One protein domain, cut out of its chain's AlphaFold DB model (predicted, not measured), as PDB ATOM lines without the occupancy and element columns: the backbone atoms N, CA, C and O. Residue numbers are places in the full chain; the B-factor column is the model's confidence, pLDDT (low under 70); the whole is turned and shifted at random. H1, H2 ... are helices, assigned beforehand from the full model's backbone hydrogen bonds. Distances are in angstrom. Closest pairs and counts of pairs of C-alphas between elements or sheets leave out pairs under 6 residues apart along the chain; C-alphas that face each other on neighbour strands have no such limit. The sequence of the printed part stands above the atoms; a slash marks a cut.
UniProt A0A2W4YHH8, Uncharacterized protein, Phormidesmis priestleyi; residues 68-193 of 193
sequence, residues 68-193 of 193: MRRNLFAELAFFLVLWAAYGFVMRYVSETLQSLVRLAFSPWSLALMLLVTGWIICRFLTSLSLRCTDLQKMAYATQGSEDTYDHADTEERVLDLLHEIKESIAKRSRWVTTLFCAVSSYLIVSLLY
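What this domain is: This is residues 68 to 193 of the 193 residues of an uncharacterized protein of Phormidesmis priestleyi (UniProt A0A2W4YHH8). A long, slender helical hairpin of H3 and H4 makes the length of this rod, with H1 packed on the last part of H4, at residues 177 to 189, and short H2 leading from H1 to the start of H3 at the end away from the hairpin's turn. Residues 144 to 149 stick out at that turn, and residues 91 to 97 stick out at the opposite end. The printed part has 126 residues with four named helices in the order H1, H2, H3, H4 and no named strand; the class is all helix. It is extended, with a radius of gyration of the C-alphas of 22.4 A and spans of 74 by 28 by 21 A.

How they stand to each other: H1, residues 68 to 90, and H2, residues 95 to 104, are close but not clearly touching; their closest C-alphas, of Met 90 and Gln 98, are 7.0 A apart. H2 and H3, residues 107 to 142, meet only through their link. H3 and H4, residues 148 to 192, form a helical hairpin: they touch, closest at the C-alphas of Thr 142 and His 151, 6.3 A apart, and run opposite ways at a shallow tilt of 16 degrees. H4 touches H1 with residues 177 to 189 alone, closest at the C-alphas of Leu 76 and Cys 181, 5.2 A apart; they run the same way at a shallow tilt of 33 degrees, only just short of steep. H1 and H3 are apart, as are H2 and H4. Every O i to N i+4 pair is within hydrogen-bond range in H1, H2 and H3; in H4, 38 of 41 are.

Where its parts are: H1 begins at C-alpha 68, (-35.246, 18.626, -48.502), and is 32.3 A long; H2 is 14.2 A long. H3 measures 52.2 A and H4 64.0 A, ending at C-alpha 192, (-13.976, 9.862, -34.398).

The domain as a whole: The C-alphas farthest apart, of Glu 95 and Glu 146, are 75.2 A apart. The printed part has no cut, and its three links are tight. The mean pLDDT of the printed part is 74.2; 31 residues are under 70, among them residues 138 to 155.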
ATOM      1  N   MET A  68     -35.404  19.912 -49.188       51.88
ATOM      2  CA  MET A  68     -35.246  18.626 -48.502       51.88
ATOM      3  C   MET A  68     -33.786  18.364 -48.084       51.88
ATOM      4  O   MET A  68     -33.547  17.871 -46.986       51.88
ATOM      5  N   ARG A  69     -32.798  18.780 -48.894       56.56
ATOM      6  CA  ARG A  69     -31.363  18.735 -48.548       56.56
ATOM      7  C   ARG A  69     -31.015  19.621 -47.355       56.56
ATOM      8  O   ARG A  69     -30.275  19.182 -46.484       56.56
ATOM      9  N   ARG A  70     -31.541  20.850 -47.288       60.84
ATOM     10  CA  ARG A  70     -31.329  21.734 -46.126       60.84
ATOM     11  C   ARG A  70     -31.914  21.139 -44.847       60.84
ATOM     12  O   ARG A  70     -31.250  21.186 -43.816       60.84
ATOM     13  N   ASN A  71     -33.099  20.532 -44.932       70.75
ATOM     14  CA  ASN A  71     -33.685  19.822 -43.795       70.75
ATOM     15  C   ASN A  71     -32.822  18.623 -43.367       70.75
ATOM     16  O   ASN A  71     -32.637  18.396 -42.179       70.75
ATOM     17  N   LEU A  72     -32.220  17.911 -44.323       68.94
ATOM     18  CA  LEU A  72     -31.334  16.778 -44.045       68.94
ATOM     19  C   LEU A  72     -30.053  17.206 -43.314       68.94
ATOM     20  O   LEU A  72     -29.662  16.564 -42.346       68.94
ATOM     21  N   PHE A  73     -29.421  18.313 -43.718       76.06
ATOM     22  CA  PHE A  73     -28.256  18.844 -42.999       76.06
ATOM     23  C   PHE A  73     -28.607  19.343 -41.594       76.06
ATOM     24  O   PHE A  73     -27.821  19.142 -40.672       76.06
ATOM     25  N   ALA A  74     -29.778  19.962 -41.417       79.44
ATOM     26  CA  ALA A  74     -30.256  20.382 -40.103       79.44
ATOM     27  C   ALA A  74     -30.554  19.180 -39.190       79.44
ATOM     28  O   ALA A  74     -30.123  19.175 -38.040       79.44
ATOM     29  N   GLU A  75     -31.217  18.138 -39.706       76.19
ATOM     30  CA  GLU A  75     -31.436  16.882 -38.977       76.19
ATOM     31  C   GLU A  75     -30.105  16.210 -38.621       76.19
ATOM     32  O   GLU A  75     -29.907  15.803 -37.479       76.19
ATOM     33  N   LEU A  76     -29.151  16.151 -39.553       79.38
ATOM     34  CA  LEU A  76     -27.828  15.581 -39.300       79.38
ATOM     35  C   LEU A  76     -27.058  16.362 -38.223       79.38
ATOM     36  O   LEU A  76     -26.492  15.756 -37.317       79.38
ATOM     37  N   ALA A  77     -27.068  17.695 -38.286       80.88
ATOM     38  CA  ALA A  77     -26.457  18.547 -37.268       80.88
ATOM     39  C   ALA A  77     -27.126  18.360 -35.897       80.88
ATOM     40  O   ALA A  77     -26.431  18.253 -34.888       80.88
ATOM     41  N   PHE A  78     -28.457  18.250 -35.858       83.75
ATOM     42  CA  PHE A  78     -29.194  17.945 -34.635       83.75
ATOM     43  C   PHE A  78     -28.758  16.604 -34.033       83.75
ATOM     44  O   PHE A  78     -28.455  16.540 -32.844       83.75
ATOM     45  N   PHE A  79     -28.656  15.547 -34.844       82.12
ATOM     46  CA  PHE A  79     -28.208  14.243 -34.357       82.12
ATOM     47  C   PHE A  79     -26.742  14.238 -33.912       82.12
ATOM     48  O   PHE A  79     -26.415  13.565 -32.939       82.12
ATOM     49  N   LEU A  80     -25.869  15.014 -34.558       82.75
ATOM     50  CA  LEU A  80     -24.486  15.194 -34.104       82.75
ATOM     51  C   LEU A  80     -24.425  15.865 -32.727       82.75
ATOM     52  O   LEU A  80     -23.708  15.393 -31.847       82.75
ATOM     53  N   VAL A  81     -25.211  16.924 -32.513       86.12
ATOM     54  CA  VAL A  81     -25.320  17.585 -31.201       86.12
ATOM     55  C   VAL A  81     -25.902  16.628 -30.160       86.12
ATOM     56  O   VAL A  81     -25.403  16.567 -29.038       86.12
ATOM     57  N   LEU A  82     -26.915  15.841 -30.528       86.56
ATOM     58  CA  LEU A  82     -27.516  14.842 -29.649       86.56
ATOM     59  C   LEU A  82     -26.507  13.760 -29.241       86.56
ATOM     60  O   LEU A  82     -26.452  13.396 -28.069       86.56
ATOM     61  N   TRP A  83     -25.673  13.287 -30.171       82.38
ATOM     62  CA  TRP A  83     -24.594  12.342 -29.875       82.38
ATOM     63  C   TRP A  83     -23.504  12.947 -28.990       82.38
ATOM     64  O   TRP A  83     -23.034  12.284 -28.066       82.38
ATOM     65  N   ALA A  84     -23.138  14.211 -29.214       81.44
ATOM     66  CA  ALA A  84     -22.201  14.923 -28.348       81.44
ATOM     67  C   ALA A  84     -22.751  15.066 -26.916       81.44
ATOM     68  O   ALA A  84     -22.044  14.796 -25.943       81.44
ATOM     69  N   ALA A  85     -24.034  15.413 -26.779       84.88
ATOM     70  CA  ALA A  85     -24.719  15.471 -25.490       84.88
ATOM     71  C   ALA A  85     -24.804  14.087 -24.826       84.88
ATOM     72  O   ALA A  85     -24.545  13.957 -23.631       84.88
ATOM     73  N   TYR A  86     -25.102  13.040 -25.595       82.56
ATOM     74  CA  TYR A  86     -25.110  11.662 -25.113       82.56
ATOM     75  C   TYR A  86     -23.734  11.233 -24.571       82.56
ATOM     76  O   TYR A  86     -23.662  10.672 -23.479       82.56
ATOM     77  N   GLY A  87     -22.641  11.548 -25.277       78.75
ATOM     78  CA  GLY A  87     -21.278  11.265 -24.815       78.75
ATOM     79  C   GLY A  87     -20.936  11.983 -23.506       78.75
ATOM     80  O   GLY A  87     -20.322  11.395 -22.615       78.75
ATOM     81  N   PHE A  88     -21.403  13.226 -23.347       82.19
ATOM     82  CA  PHE A  88     -21.264  13.978 -22.100       82.19
ATOM     83  C   PHE A  88     -22.041  13.330 -20.946       82.19
ATOM     84  O   PHE A  88     -21.482  13.127 -19.869       82.19
ATOM     85  N   VAL A  89     -23.304  12.953 -21.167       82.88
ATOM     86  CA  VAL A  89     -24.156  12.325 -20.143       82.88
ATOM     87  C   VAL A  89     -23.623  10.953 -19.739       82.88
ATOM     88  O   VAL A  89     -23.594  10.643 -18.550       82.88
ATOM     89  N   MET A  90     -23.133  10.154 -20.689       77.31
ATOM     90  CA  MET A  90     -22.602   8.818 -20.409       77.31
ATOM     91  C   MET A  90     -21.432   8.814 -19.424       77.31
ATOM     92  O   MET A  90     -21.245   7.831 -18.711       77.31
ATOM     93  N   ARG A  91     -20.694   9.925 -19.305       80.00
ATOM     94  CA  ARG A  91     -19.629  10.086 -18.304       80.00
ATOM     95  C   ARG A  91     -20.142  10.081 -16.858       80.00
ATOM     96  O   ARG A  91     -19.377   9.764 -15.954       80.00
ATOM     97  N   TYR A  92     -21.411  10.422 -16.641       84.81
ATOM     98  CA  TYR A  92     -22.044  10.509 -15.320       84.81
ATOM     99  C   TYR A  92     -22.969   9.320 -15.008       84.81
ATOM    100  O   TYR A  92     -23.567   9.266 -13.936       84.81
ATOM    101  N   VAL A  93     -23.110   8.374 -15.940       86.00
ATOM    102  CA  VAL A  93     -24.007   7.214 -15.831       86.00
ATOM    103  C   VAL A  93     -23.266   6.002 -15.252       86.00
ATOM    104  O   VAL A  93     -22.067   5.839 -15.473       86.00
ATOM    105  N   SER A  94     -23.983   5.133 -14.530       88.31
ATOM    106  CA  SER A  94     -23.425   3.919 -13.917       88.31
ATOM    107  C   SER A  94     -22.868   2.921 -14.942       88.31
ATOM    108  O   SER A  94     -23.365   2.799 -16.064       88.31
ATOM    109  N   GLU A  95     -21.859   2.143 -14.538       85.00
ATOM    110  CA  GLU A  95     -21.186   1.169 -15.413       85.00
ATOM    111  C   GLU A  95     -22.134   0.099 -15.979       85.00
ATOM    112  O   GLU A  95     -21.972  -0.346 -17.116       85.00
ATOM    113  N   THR A  96     -23.172  -0.285 -15.228       84.19
ATOM    114  CA  THR A  96     -24.180  -1.260 -15.673       84.19
ATOM    115  C   THR A  96     -24.967  -0.750 -16.880       84.19
ATOM    116  O   THR A  96     -25.184  -1.485 -17.844       84.19
ATOM    117  N   LEU A  97     -25.355   0.528 -16.852       82.56
ATOM    118  CA  LEU A  97     -26.024   1.189 -17.969       82.56
ATOM    119  C   LEU A  97     -25.064   1.367 -19.148       82.56
ATOM    120  O   LEU A  97     -25.440   1.084 -20.282       82.56
ATOM    121  N   GLN A  98     -23.805   1.740 -18.900       82.38
ATOM    122  CA  GLN A  98     -22.799   1.829 -19.964       82.38
ATOM    123  C   GLN A  98     -22.587   0.484 -20.678       82.38
ATOM    124  O   GLN A  98     -22.496   0.448 -21.904       82.38
ATOM    125  N   SER A  99     -22.551  -0.627 -19.937       81.75
ATOM    126  CA  SER A  99     -22.406  -1.977 -20.495       81.75
ATOM    127  C   SER A  99     -23.603  -2.386 -21.360       81.75
ATOM    128  O   SER A  99     -23.427  -2.823 -22.499       81.75
ATOM    129  N   LEU A 100     -24.829  -2.159 -20.872       83.25
ATOM    130  CA  LEU A 100     -26.055  -2.407 -21.639       83.25
ATOM    131  C   LEU A 100     -26.078  -1.627 -22.949       83.25
ATOM    132  O   LEU A 100     -26.444  -2.164 -23.993       83.25
ATOM    133  N   VAL A 101     -25.661  -0.365 -22.908       81.31
ATOM    134  CA  VAL A 101     -25.668   0.468 -24.103       81.31
ATOM    135  C   VAL A 101     -24.556   0.055 -25.070       81.31
ATOM    136  O   VAL A 101     -24.808  -0.038 -26.265       81.31
ATOM    137  N   ARG A 102     -23.367  -0.331 -24.592       79.56
ATOM    138  CA  ARG A 102     -22.333  -0.943 -25.453       79.56
ATOM    139  C   ARG A 102     -22.820  -2.223 -26.138       79.56
ATOM    140  O   ARG A 102     -22.488  -2.453 -27.298       79.56
ATOM    141  N   LEU A 103     -23.628  -3.033 -25.453       79.50
ATOM    142  CA  LEU A 103     -24.240  -4.228 -26.035       79.50
ATOM    143  C   LEU A 103     -25.274  -3.861 -27.115       79.50
ATOM    144  O   LEU A 103     -25.251  -4.414 -28.219       79.50
ATOM    145  N   ALA A 104     -26.146  -2.893 -26.814       77.31
ATOM    146  CA  ALA A 104     -27.182  -2.412 -27.727       77.31
ATOM    147  C   ALA A 104     -26.599  -1.757 -28.992       77.31
ATOM    148  O   ALA A 104     -27.154  -1.922 -30.079       77.31
ATOM    149  N   PHE A 105     -25.456  -1.079 -28.869       75.38
ATOM    150  CA  PHE A 105     -24.720  -0.439 -29.965       75.38
ATOM    151  C   PHE A 105     -23.546  -1.285 -30.486       75.38
ATOM    152  O   PHE A 105     -22.588  -0.766 -31.057       75.38
ATOM    153  N   SER A 106     -23.617  -2.608 -30.324       80.69
ATOM    154  CA  SER A 106     -22.622  -3.511 -30.901       80.69
ATOM    155  C   SER A 106     -22.591  -3.423 -32.440       80.69
ATOM    156  O   SER A 106     -23.623  -3.167 -33.073       80.69
ATOM    157  N   PRO A 107     -21.439  -3.693 -33.085       78.50
ATOM    158  CA  PRO A 107     -21.323  -3.684 -34.548       78.50
ATOM    159  C   PRO A 107     -22.329  -4.616 -35.240       78.50
ATOM    160  O   PRO A 107     -22.814  -4.316 -36.327       78.50
ATOM    161  N   TRP A 108     -22.711  -5.709 -34.576       81.19
ATOM    162  CA  TRP A 108     -23.735  -6.642 -35.047       81.19
ATOM    163  C   TRP A 108     -25.143  -6.047 -35.024       81.19
ATOM    164  O   TRP A 108     -25.894  -6.215 -35.983       81.19
ATOM    165  N   SER A 109     -25.488  -5.315 -33.962       78.44
ATOM    166  CA  SER A 109     -26.755  -4.581 -33.865       78.44
ATOM    167  C   SER A 109     -26.872  -3.538 -34.979       78.44
ATOM    168  O   SER A 109     -27.899  -3.441 -35.650       78.44
ATOM    169  N   LEU A 110     -25.778  -2.828 -35.267       74.31
ATOM    170  CA  LEU A 110     -25.726  -1.858 -36.363       74.31
ATOM    171  C   LEU A 110     -25.871  -2.516 -37.732       74.31
ATOM    172  O   LEU A 110     -26.622  -2.018 -38.568       74.31
ATOM    173  N   ALA A 111     -25.187  -3.639 -37.958       79.06
ATOM    174  CA  ALA A 111     -25.306  -4.395 -39.197       79.06
ATOM    175  C   ALA A 111     -26.746  -4.890 -39.412       79.06
ATOM    176  O   ALA A 111     -27.284  -4.751 -40.510       79.06
ATOM    177  N   LEU A 112     -27.400  -5.391 -38.359       83.75
ATOM    178  CA  LEU A 112     -28.809  -5.782 -38.408       83.75
ATOM    179  C   LEU A 112     -29.721  -4.586 -38.697       83.75
ATOM    180  O   LEU A 112     -30.574  -4.679 -39.576       83.75
ATOM    181  N   MET A 113     -29.523  -3.450 -38.027       79.44
ATOM    182  CA  MET A 113     -30.310  -2.236 -38.266       79.44
ATOM    183  C   MET A 113     -30.144  -1.720 -39.699       79.44
ATOM    184  O   MET A 113     -31.132  -1.354 -40.338       79.44
ATOM    185  N   LEU A 114     -28.923  -1.742 -40.242       80.94
ATOM    186  CA  LEU A 114     -28.647  -1.383 -41.635       80.94
ATOM    187  C   LEU A 114     -29.302  -2.354 -42.617       80.94
ATOM    188  O   LEU A 114     -29.918  -1.905 -43.582       80.94
ATOM    189  N   LEU A 115     -29.226  -3.662 -42.364       82.12
ATOM    190  CA  LEU A 115     -29.864  -4.677 -43.205       82.12
ATOM    191  C   LEU A 115     -31.386  -4.550 -43.198       82.12
ATOM    192  O   LEU A 115     -32.002  -4.579 -44.259       82.12
ATOM    193  N   VAL A 116     -31.996  -4.360 -42.027       82.88
ATOM    194  CA  VAL A 116     -33.447  -4.170 -41.898       82.88
ATOM    195  C   VAL A 116     -33.879  -2.883 -42.596       82.88
ATOM    196  O   VAL A 116     -34.831  -2.894 -43.374       82.88
ATOM    197  N   THR A 117     -33.151  -1.784 -42.388       79.56
ATOM    198  CA  THR A 117     -33.444  -0.502 -43.044       79.56
ATOM    199  C   THR A 117     -33.292  -0.615 -44.561       79.56
ATOM    200  O   THR A 117     -34.183  -0.201 -45.302       79.56
ATOM    201  N   GLY A 118     -32.213  -1.240 -45.037       76.31
ATOM    202  CA  GLY A 118     -31.978  -1.507 -46.454       76.31
ATOM    203  C   GLY A 118     -33.061  -2.394 -47.064       76.31
ATOM    204  O   GLY A 118     -33.572  -2.087 -48.137       76.31
ATOM    205  N   TRP A 119     -33.492  -3.440 -46.358       82.62
ATOM    206  CA  TRP A 119     -34.583  -4.309 -46.793       82.62
ATOM    207  C   TRP A 119     -35.914  -3.557 -46.914       82.62
ATOM    208  O   TRP A 119     -36.616  -3.709 -47.915       82.62
ATOM    209  N   ILE A 120     -36.242  -2.697 -45.943       80.06
ATOM    210  CA  ILE A 120     -37.441  -1.845 -45.987       80.06
ATOM    211  C   ILE A 120     -37.383  -0.898 -47.190       80.06
ATOM    212  O   ILE A 120     -38.377  -0.761 -47.907       80.06
ATOM    213  N   ILE A 121     -36.224  -0.282 -47.442       77.50
ATOM    214  CA  ILE A 121     -36.004   0.600 -48.594       77.50
ATOM    215  C   ILE A 121     -36.172  -0.181 -49.900       77.50
ATOM    216  O   ILE A 121     -36.949   0.237 -50.753       77.50
ATOM    217  N   CYS A 122     -35.534  -1.343 -50.048       76.50
ATOM    218  CA  CYS A 122     -35.672  -2.189 -51.234       76.50
ATOM    219  C   CYS A 122     -37.129  -2.593 -51.474       76.50
ATOM    220  O   CYS A 122     -37.640  -2.427 -52.578       76.50
ATOM    221  N   ARG A 123     -37.837  -3.054 -50.433       80.75
ATOM    222  CA  ARG A 123     -39.259  -3.409 -50.533       80.75
ATOM    223  C   ARG A 123     -40.106  -2.209 -50.960       80.75
ATOM    224  O   ARG A 123     -41.049  -2.361 -51.737       80.75
ATOM    225  N   PHE A 124     -39.775  -1.020 -50.463       74.38
ATOM    226  CA  PHE A 124     -40.444   0.211 -50.851       74.38
ATOM    227  C   PHE A 124     -40.182   0.574 -52.315       74.38
ATOM    228  O   PHE A 124     -41.137   0.853 -53.035       74.38
ATOM    229  N   LEU A 125     -38.930   0.500 -52.775       74.44
ATOM    230  CA  LEU A 125     -38.579   0.729 -54.178       74.44
ATOM    231  C   LEU A 125     -39.306  -0.251 -55.103       74.44
ATOM    232  O   LEU A 125     -39.838   0.178 -56.121       74.44
ATOM    233  N   THR A 126     -39.399  -1.529 -54.732       77.12
ATOM    234  CA  THR A 126     -40.146  -2.532 -55.506       77.12
ATOM    235  C   THR A 126     -41.644  -2.225 -55.542       77.12
ATOM    236  O   THR A 126     -42.288  -2.359 -56.577       77.12
ATOM    237  N   SER A 127     -42.229  -1.774 -54.430       77.12
ATOM    238  CA  SER A 127     -43.636  -1.354 -54.420       77.12
ATOM    239  C   SER A 127     -43.877  -0.128 -55.302       77.12
ATOM    240  O   SER A 127     -44.939  -0.013 -55.911       77.12
ATOM    241  N   LEU A 128     -42.918   0.795 -55.344       72.00
ATOM    242  CA  LEU A 128     -43.001   2.018 -56.131       72.00
ATOM    243  C   LEU A 128     -42.810   1.718 -57.621       72.00
ATOM    244  O   LEU A 128     -43.563   2.235 -58.439       72.00
ATOM    245  N   SER A 129     -41.886   0.818 -57.973       77.31
ATOM    246  CA  SER A 129     -41.684   0.387 -59.357       77.31
ATOM    247  C   SER A 129     -42.912  -0.329 -59.921       77.31
ATOM    248  O   SER A 129     -43.306  -0.042 -61.050       77.31
ATOM    249  N   LEU A 130     -43.574  -1.182 -59.129       75.81
ATOM    250  CA  LEU A 130     -44.833  -1.824 -59.522       75.81
ATOM    251  C   LEU A 130     -45.931  -0.788 -59.807       75.81
ATOM    252  O   LEU A 130     -46.510  -0.799 -60.888       75.81
ATOM    253  N   ARG A 131     -46.147   0.168 -58.893       72.88
ATOM    254  CA  ARG A 131     -47.159   1.227 -59.069       72.88
ATOM    255  C   ARG A 131     -46.846   2.165 -60.242       72.88
ATOM    256  O   ARG A 131     -47.756   2.563 -60.961       72.88
ATOM    257  N   CYS A 132     -45.573   2.489 -60.483       71.75
ATOM    258  CA  CYS A 132     -45.162   3.237 -61.677       71.75
ATOM    259  C   CYS A 132     -45.426   2.455 -62.969       71.75
ATOM    260  O   CYS A 132     -45.813   3.051 -63.969       71.75
ATOM    261  N   THR A 133     -45.247   1.133 -62.944       73.88
ATOM    262  CA  THR A 133     -45.539   0.272 -64.096       73.88
ATOM    263  C   THR A 133     -47.042   0.235 -64.384       73.88
ATOM    264  O   THR A 133     -47.436   0.266 -65.547       73.88
ATOM    265  N   ASP A 134     -47.892   0.230 -63.352       75.12
ATOM    266  CA  ASP A 134     -49.350   0.294 -63.515       75.12
ATOM    267  C   ASP A 134     -49.813   1.648 -64.070       75.12
ATOM    268  O   ASP A 134     -50.604   1.683 -65.010       75.12
ATOM    269  N   LEU A 135     -49.247   2.757 -63.578       70.12
ATOM    270  CA  LEU A 135     -49.462   4.093 -64.150       70.12
ATOM    271  C   LEU A 135     -49.041   4.155 -65.624       70.12
ATOM    272  O   LEU A 135     -49.758   4.704 -66.454       70.12
ATOM    273  N   GLN A 136     -47.896   3.558 -65.961       75.12
ATOM    274  CA  GLN A 136     -47.408   3.510 -67.335       75.12
ATOM    275  C   GLN A 136     -48.342   2.682 -68.236       75.12
ATOM    276  O   GLN A 136     -48.618   3.089 -69.360       75.12
ATOM    277  N   LYS A 137     -48.882   1.559 -67.744       75.56
ATOM    278  CA  LYS A 137     -49.883   0.759 -68.471       75.56
ATOM    279  C   LYS A 137     -51.195   1.517 -68.682       75.56
ATOM    280  O   LYS A 137     -51.728   1.462 -69.784       75.56
ATOM    281  N   MET A 138     -51.692   2.237 -67.672       69.19
ATOM    282  CA  MET A 138     -52.901   3.063 -67.808       69.19
ATOM    283  C   MET A 138     -52.692   4.214 -68.797       69.19
ATOM    284  O   MET A 138     -53.548   4.438 -69.645       69.19
ATOM    285  N   ALA A 139     -51.531   4.874 -68.767       68.19
ATOM    286  CA  ALA A 139     -51.186   5.930 -69.721       68.19
ATOM    287  C   ALA A 139     -51.065   5.424 -71.173       68.19
ATOM    288  O   ALA A 139     -51.378   6.151 -72.112       68.19
ATOM    289  N   TYR A 140     -50.620   4.179 -71.382       69.44
ATOM    290  CA  TYR A 140     -50.640   3.568 -72.716       69.44
ATOM    291  C   TYR A 140     -52.047   3.153 -73.157       69.44
ATOM    292  O   TYR A 140     -52.347   3.229 -74.345       69.44
ATOM    293  N   ALA A 141     -52.904   2.725 -72.225       68.12
ATOM    294  CA  ALA A 141     -54.288   2.362 -72.520       68.12
ATOM    295  C   ALA A 141     -55.124   3.580 -72.941       68.12
ATOM    296  O   ALA A 141     -55.909   3.481 -73.880       68.12
ATOM    297  N   THR A 142     -54.907   4.741 -72.316       63.81
ATOM    298  CA  THR A 142     -55.568   5.991 -72.717       63.81
ATOM    299  C   THR A 142     -55.095   6.469 -74.081       63.81
ATOM    300  O   THR A 142     -55.910   6.840 -74.909       63.81
ATOM    301  N   GLN A 143     -53.805   6.350 -74.404       63.03
ATOM    302  CA  GLN A 143     -53.290   6.772 -75.711       63.03
ATOM    303  C   GLN A 143     -53.876   5.988 -76.911       63.03
ATOM    304  O   GLN A 143     -53.737   6.434 -78.050       63.03
ATOM    305  N   GLY A 144     -54.503   4.830 -76.668       58.59
ATOM    306  CA  GLY A 144     -55.150   3.997 -77.687       58.59
ATOM    307  C   GLY A 144     -56.682   4.057 -77.724       58.59
ATOM    308  O   GLY A 144     -57.258   3.418 -78.600       58.59
ATOM    309  N   SER A 145     -57.342   4.774 -76.804       55.62
ATOM    310  CA  SER A 145     -58.809   4.886 -76.758       55.62
ATOM    311  C   SER A 145     -59.266   6.217 -77.364       55.62
ATOM    312  O   SER A 145     -58.812   7.275 -76.942       55.62
ATOM    313  N   GLU A 146     -60.142   6.180 -78.370       55.91
ATOM    314  CA  GLU A 146     -60.673   7.376 -79.055       55.91
ATOM    315  C   GLU A 146     -61.886   7.985 -78.312       55.91
ATOM    316  O   GLU A 146     -62.327   9.091 -78.625       55.91
ATOM    317  N   ASP A 147     -62.392   7.295 -77.279       55.84
ATOM    318  CA  ASP A 147     -63.562   7.711 -76.509       55.84
ATOM    319  C   ASP A 147     -63.218   8.743 -75.423       55.84
ATOM    320  O   ASP A 147     -62.426   8.522 -74.502       55.84
ATOM    321  N   THR A 148     -63.872   9.902 -75.523       55.84
ATOM    322  CA  THR A 148     -63.636  11.085 -74.679       55.84
ATOM    323  C   THR A 148     -64.132  10.905 -73.239       55.84
ATOM    324  O   THR A 148     -63.618  11.552 -72.330       55.84
ATOM    325  N   TYR A 149     -65.105  10.013 -73.014       55.44
ATOM    326  CA  TYR A 149     -65.635   9.701 -71.679       55.44
ATOM    327  C   TYR A 149     -64.682   8.813 -70.861       55.44
ATOM    328  O   TYR A 149     -64.473   9.081 -69.682       55.44
ATOM    329  N   ASP A 150     -64.018   7.837 -71.492       59.38
ATOM    330  CA  ASP A 150     -63.022   6.978 -70.826       59.38
ATOM    331  C   ASP A 150     -61.744   7.747 -70.445       59.38
ATOM    332  O   ASP A 150     -61.018   7.360 -69.527       59.38
ATOM    333  N   HIS A 151     -61.457   8.859 -71.125       59.72
ATOM    334  CA  HIS A 151     -60.299   9.707 -70.836       59.72
ATOM    335  C   HIS A 151     -60.415  10.476 -69.515       59.72
ATOM    336  O   HIS A 151     -59.422  10.607 -68.802       59.72
ATOM    337  N   ALA A 152     -61.607  10.968 -69.173       64.38
ATOM    338  CA  ALA A 152     -61.804  11.745 -67.950       64.38
ATOM    339  C   ALA A 152     -61.671  10.863 -66.693       64.38
ATOM    340  O   ALA A 152     -60.918  11.199 -65.779       64.38
ATOM    341  N   ASP A 153     -62.307   9.688 -66.699       68.12
ATOM    342  CA  ASP A 153     -62.251   8.730 -65.584       68.12
ATOM    343  C   ASP A 153     -60.838   8.153 -65.381       68.12
ATOM    344  O   ASP A 153     -60.408   7.870 -64.259       68.12
ATOM    345  N   THR A 154     -60.080   7.972 -66.465       64.44
ATOM    346  CA  THR A 154     -58.694   7.492 -66.387       64.44
ATOM    347  C   THR A 154     -57.727   8.575 -65.913       64.44
ATOM    348  O   THR A 154     -56.808   8.259 -65.154       64.44
ATOM    349  N   GLU A 155     -57.936   9.839 -66.288       68.06
ATOM    350  CA  GLU A 155     -57.148  10.972 -65.794       68.06
ATOM    351  C   GLU A 155     -57.356  11.193 -64.287       68.06
ATOM    352  O   GLU A 155     -56.374  11.310 -63.548       68.06
ATOM    353  N   GLU A 156     -58.604  11.155 -63.808       73.62
ATOM    354  CA  GLU A 156     -58.922  11.275 -62.379       73.62
ATOM    355  C   GLU A 156     -58.275  10.139 -61.572       73.62
ATOM    356  O   GLU A 156     -57.588  10.375 -60.575       73.62
ATOM    357  N   ARG A 157     -58.352   8.901 -62.077       69.00
ATOM    358  CA  ARG A 157     -57.737   7.731 -61.434       69.00
ATOM    359  C   ARG A 157     -56.208   7.788 -61.404       69.00
ATOM    360  O   ARG A 157     -55.589   7.320 -60.444       69.00
ATOM    361  N   VAL A 158     -55.583   8.354 -62.438       71.88
ATOM    362  CA  VAL A 158     -54.131   8.593 -62.484       71.88
ATOM    363  C   VAL A 158     -53.728   9.664 -61.473       71.88
ATOM    364  O   VAL A 158     -52.726   9.478 -60.780       71.88
ATOM    365  N   LEU A 159     -54.493  10.754 -61.356       73.44
ATOM    366  CA  LEU A 159     -54.238  11.830 -60.396       73.44
ATOM    367  C   LEU A 159     -54.394  11.359 -58.945       73.44
ATOM    368  O   LEU A 159     -53.519  11.662 -58.130       73.44
ATOM    369  N   ASP A 160     -55.420  10.563 -58.646       76.50
ATOM    370  CA  ASP A 160     -55.633   9.961 -57.326       76.50
ATOM    371  C   ASP A 160     -54.484   9.028 -56.935       76.50
ATOM    372  O   ASP A 160     -53.904   9.159 -55.850       76.50
ATOM    373  N   LEU A 161     -54.068   8.143 -57.850       71.00
ATOM    374  CA  LEU A 161     -52.894   7.294 -57.649       71.00
ATOM    375  C   LEU A 161     -51.635   8.137 -57.419       71.00
ATOM    376  O   LEU A 161     -50.847   7.832 -56.523       71.00
ATOM    377  N   LEU A 162     -51.440   9.213 -58.187       71.38
ATOM    378  CA  LEU A 162     -50.294  10.107 -58.024       71.38
ATOM    379  C   LEU A 162     -50.308  10.809 -56.662       71.38
ATOM    380  O   LEU A 162     -49.252  10.971 -56.043       71.38
ATOM    381  N   HIS A 163     -51.485  11.231 -56.200       74.56
ATOM    382  CA  HIS A 163     -51.661  11.912 -54.925       74.56
ATOM    383  C   HIS A 163     -51.385  10.969 -53.750       74.56
ATOM    384  O   HIS A 163     -50.552  11.284 -52.897       74.56
ATOM    385  N   GLU A 164     -51.978   9.773 -53.759       73.69
ATOM    386  CA  GLU A 164     -51.757   8.734 -52.746       73.69
ATOM    387  C   GLU A 164     -50.278   8.304 -52.698       73.69
ATOM    388  O   GLU A 164     -49.669   8.136 -51.633       73.69
ATOM    389  N   ILE A 165     -49.646   8.173 -53.869       67.81
ATOM    390  CA  ILE A 165     -48.219   7.868 -53.984       67.81
ATOM    391  C   ILE A 165     -47.382   9.016 -53.411       67.81
ATOM    392  O   ILE A 165     -46.469   8.772 -52.624       67.81
ATOM    393  N   LYS A 166     -47.694  10.271 -53.734       71.44
ATOM    394  CA  LYS A 166     -46.959  11.435 -53.226       71.44
ATOM    395  C   LYS A 166     -47.062  11.557 -51.708       71.44
ATOM    396  O   LYS A 166     -46.048  11.811 -51.057       71.44
ATOM    397  N   GLU A 167     -48.244  11.352 -51.137       74.56
ATOM    398  CA  GLU A 167     -48.451  11.419 -49.691       74.56
ATOM    399  C   GLU A 167     -47.734  10.268 -48.965       74.56
ATOM    400  O   GLU A 167     -47.006  10.486 -47.989       74.56
ATOM    401  N   SER A 168     -47.851   9.044 -49.487       71.12
ATOM    402  CA  SER A 168     -47.178   7.876 -48.910       71.12
ATOM    403  C   SER A 168     -45.650   7.960 -49.023       71.12
ATOM    404  O   SER A 168     -44.950   7.611 -48.065       71.12
ATOM    405  N   ILE A 169     -45.119   8.488 -50.135       69.94
ATOM    406  CA  ILE A 169     -43.694   8.800 -50.308       69.94
ATOM    407  C   ILE A 169     -43.270   9.899 -49.340       69.94
ATOM    408  O   ILE A 169     -42.247   9.746 -48.682       69.94
ATOM    409  N   ALA A 170     -44.015  10.998 -49.213       68.56
ATOM    410  CA  ALA A 170     -43.642  12.098 -48.324       68.56
ATOM    411  C   ALA A 170     -43.560  11.629 -46.863       68.56
ATOM    412  O   ALA A 170     -42.570  11.891 -46.178       68.56
ATOM    413  N   LYS A 171     -44.547  10.844 -46.411       72.12
ATOM    414  CA  LYS A 171     -44.548  10.274 -45.062       72.12
ATOM    415  C   LYS A 171     -43.373   9.319 -44.865       72.12
ATOM    416  O   LYS A 171     -42.621   9.479 -43.912       72.12
ATOM    417  N   ARG A 172     -43.174   8.345 -45.759       68.25
ATOM    418  CA  ARG A 172     -42.124   7.320 -45.598       68.25
ATOM    419  C   ARG A 172     -40.715   7.864 -45.827       68.25
ATOM    420  O   ARG A 172     -39.800   7.462 -45.118       68.25
ATOM    421  N   SER A 173     -40.541   8.800 -46.755       68.75
ATOM    422  CA  SER A 173     -39.247   9.433 -47.025       68.75
ATOM    423  C   SER A 173     -38.724  10.176 -45.807       68.75
ATOM    424  O   SER A 173     -37.553  10.014 -45.495       68.75
ATOM    425  N   ARG A 174     -39.582  10.887 -45.059       71.56
ATOM    426  CA  ARG A 174     -39.181  11.562 -43.818       71.56
ATOM    427  C   ARG A 174     -38.643  10.582 -42.774       71.56
ATOM    428  O   ARG A 174     -37.591  10.814 -42.194       71.56
ATOM    429  N   TRP A 175     -39.323   9.451 -42.577       73.94
ATOM    430  CA  TRP A 175     -38.854   8.403 -41.661       73.94
ATOM    431  C   TRP A 175     -37.509   7.814 -42.098       73.94
ATOM    432  O   TRP A 175     -36.616   7.636 -41.273       73.94
ATOM    433  N   VAL A 176     -37.346   7.555 -43.396       72.50
ATOM    434  CA  VAL A 176     -36.096   7.028 -43.956       72.50
ATOM    435  C   VAL A 176     -34.960   8.047 -43.845       72.50
ATOM    436  O   VAL A 176     -33.856   7.665 -43.471       72.50
ATOM    437  N   THR A 177     -35.204   9.335 -44.111       72.06
ATOM    438  CA  THR A 177     -34.174  10.378 -43.992       72.06
ATOM    439  C   THR A 177     -33.730  10.572 -42.551       72.06
ATOM    440  O   THR A 177     -32.530  10.684 -42.308       72.06
ATOM    441  N   THR A 178     -34.661  10.548 -41.595       77.06
ATOM    442  CA  THR A 178     -34.336  10.669 -40.170       77.06
ATOM    443  C   THR A 178     -33.557   9.447 -39.676       77.06
ATOM    444  O   THR A 178     -32.536   9.612 -39.012       77.06
ATOM    445  N   LEU A 179     -33.960   8.225 -40.055       75.50
ATOM    446  CA  LEU A 179     -33.201   7.003 -39.751       75.50
ATOM    447  C   LEU A 179     -31.800   7.038 -40.368       75.50
ATOM    448  O   LEU A 179     -30.817   6.740 -39.691       75.50
ATOM    449  N   PHE A 180     -31.690   7.446 -41.632       76.31
ATOM    450  CA  PHE A 180     -30.408   7.573 -42.317       76.31
ATOM    451  C   PHE A 180     -29.501   8.607 -41.641       76.31
ATOM    452  O   PHE A 180     -28.317   8.334 -41.447       76.31
ATOM    453  N   CYS A 181     -30.034   9.762 -41.229       78.19
ATOM    454  CA  CYS A 181     -29.269  10.769 -40.491       78.19
ATOM    455  C   CYS A 181     -28.823  10.256 -39.120       78.19
ATOM    456  O   CYS A 181     -27.665  10.446 -38.755       78.19
ATOM    457  N   ALA A 182     -29.695   9.559 -38.388       77.00
ATOM    458  CA  ALA A 182     -29.358   8.976 -37.094       77.00
ATOM    459  C   ALA A 182     -28.216   7.952 -37.215       77.00
ATOM    460  O   ALA A 182     -27.220   8.055 -36.502       77.00
ATOM    461  N   VAL A 183     -28.301   7.026 -38.174       76.31
ATOM    462  CA  VAL A 183     -27.254   6.017 -38.414       76.31
ATOM    463  C   VAL A 183     -25.964   6.656 -38.937       76.31
ATOM    464  O   VAL A 183     -24.876   6.299 -38.492       76.31
ATOM    465  N   SER A 184     -26.064   7.637 -39.839       74.81
ATOM    466  CA  SER A 184     -24.892   8.340 -40.383       74.81
ATOM    467  C   SER A 184     -24.163   9.151 -39.313       74.81
ATOM    468  O   SER A 184     -22.942   9.091 -39.227       74.81
ATOM    469  N   SER A 185     -24.898   9.885 -38.472       77.50
ATOM    470  CA  SER A 185     -24.313  10.648 -37.361       77.50
ATOM    471  C   SER A 185     -23.612   9.735 -36.355       77.50
ATOM    472  O   SER A 185     -22.508  10.048 -35.918       77.50
ATOM    473  N   TYR A 186     -24.200   8.571 -36.066       73.44
ATOM    474  CA  TYR A 186     -23.576   7.554 -35.236       73.44
ATOM    475  C   TYR A 186     -22.271   7.042 -35.852       73.44
ATOM    476  O   TYR A 186     -21.251   7.040 -35.176       73.44
ATOM    477  N   LEU A 187     -22.271   6.672 -37.141       72.31
ATOM    478  CA  LEU A 187     -21.065   6.208 -37.839       72.31
ATOM    479  C   LEU A 187     -19.943   7.250 -37.811       72.31
ATOM    480  O   LEU A 187     -18.791   6.894 -37.590       72.31
ATOM    481  N   ILE A 188     -20.278   8.529 -38.008       75.00
ATOM    482  CA  ILE A 188     -19.313   9.633 -37.927       75.00
ATOM    483  C   ILE A 188     -18.710   9.705 -36.522       75.00
ATOM    484  O   ILE A 188     -17.496   9.787 -36.385       75.00
ATOM    485  N   VAL A 189     -19.538   9.640 -35.479       73.81
ATOM    486  CA  VAL A 189     -19.067   9.695 -34.090       73.81
ATOM    487  C   VAL A 189     -18.236   8.461 -33.736       73.81
ATOM    488  O   VAL A 189     -17.187   8.614 -33.126       73.81
ATOM    489  N   SER A 190     -18.639   7.263 -34.163       68.31
ATOM    490  CA  SER A 190     -17.869   6.027 -33.967       68.31
ATOM    491  C   SER A 190     -16.541   5.995 -34.721       68.31
ATOM    492  O   SER A 190     -15.650   5.273 -34.308       68.31
ATOM    493  N   LEU A 191     -16.404   6.725 -35.832       70.06
ATOM    494  CA  LEU A 191     -15.126   6.877 -36.541       70.06
ATOM    495  C   LEU A 191     -14.179   7.865 -35.849       70.06
ATOM    496  O   LEU A 191     -12.971   7.798 -36.060       70.06
ATOM    497  N   LEU A 192     -14.730   8.815 -35.090       66.25
ATOM    498  CA  LEU A 192     -13.976   9.862 -34.398       66.25
ATOM    499  C   LEU A 192     -13.589   9.486 -32.958       66.25
ATOM    500  O   LEU A 192     -12.771  10.190 -32.365       66.25
ATOM    501  N   TYR A 193     -14.180   8.422 -32.407       58.44
ATOM    502  CA  TYR A 193     -13.907   7.857 -31.079       58.44
ATOM    503  C   TYR A 193     -13.049   6.596 -31.175       58.44
ATOM    504  O   TYR A 193     -12.205   6.412 -30.270       58.44
TER     505      TYR A 193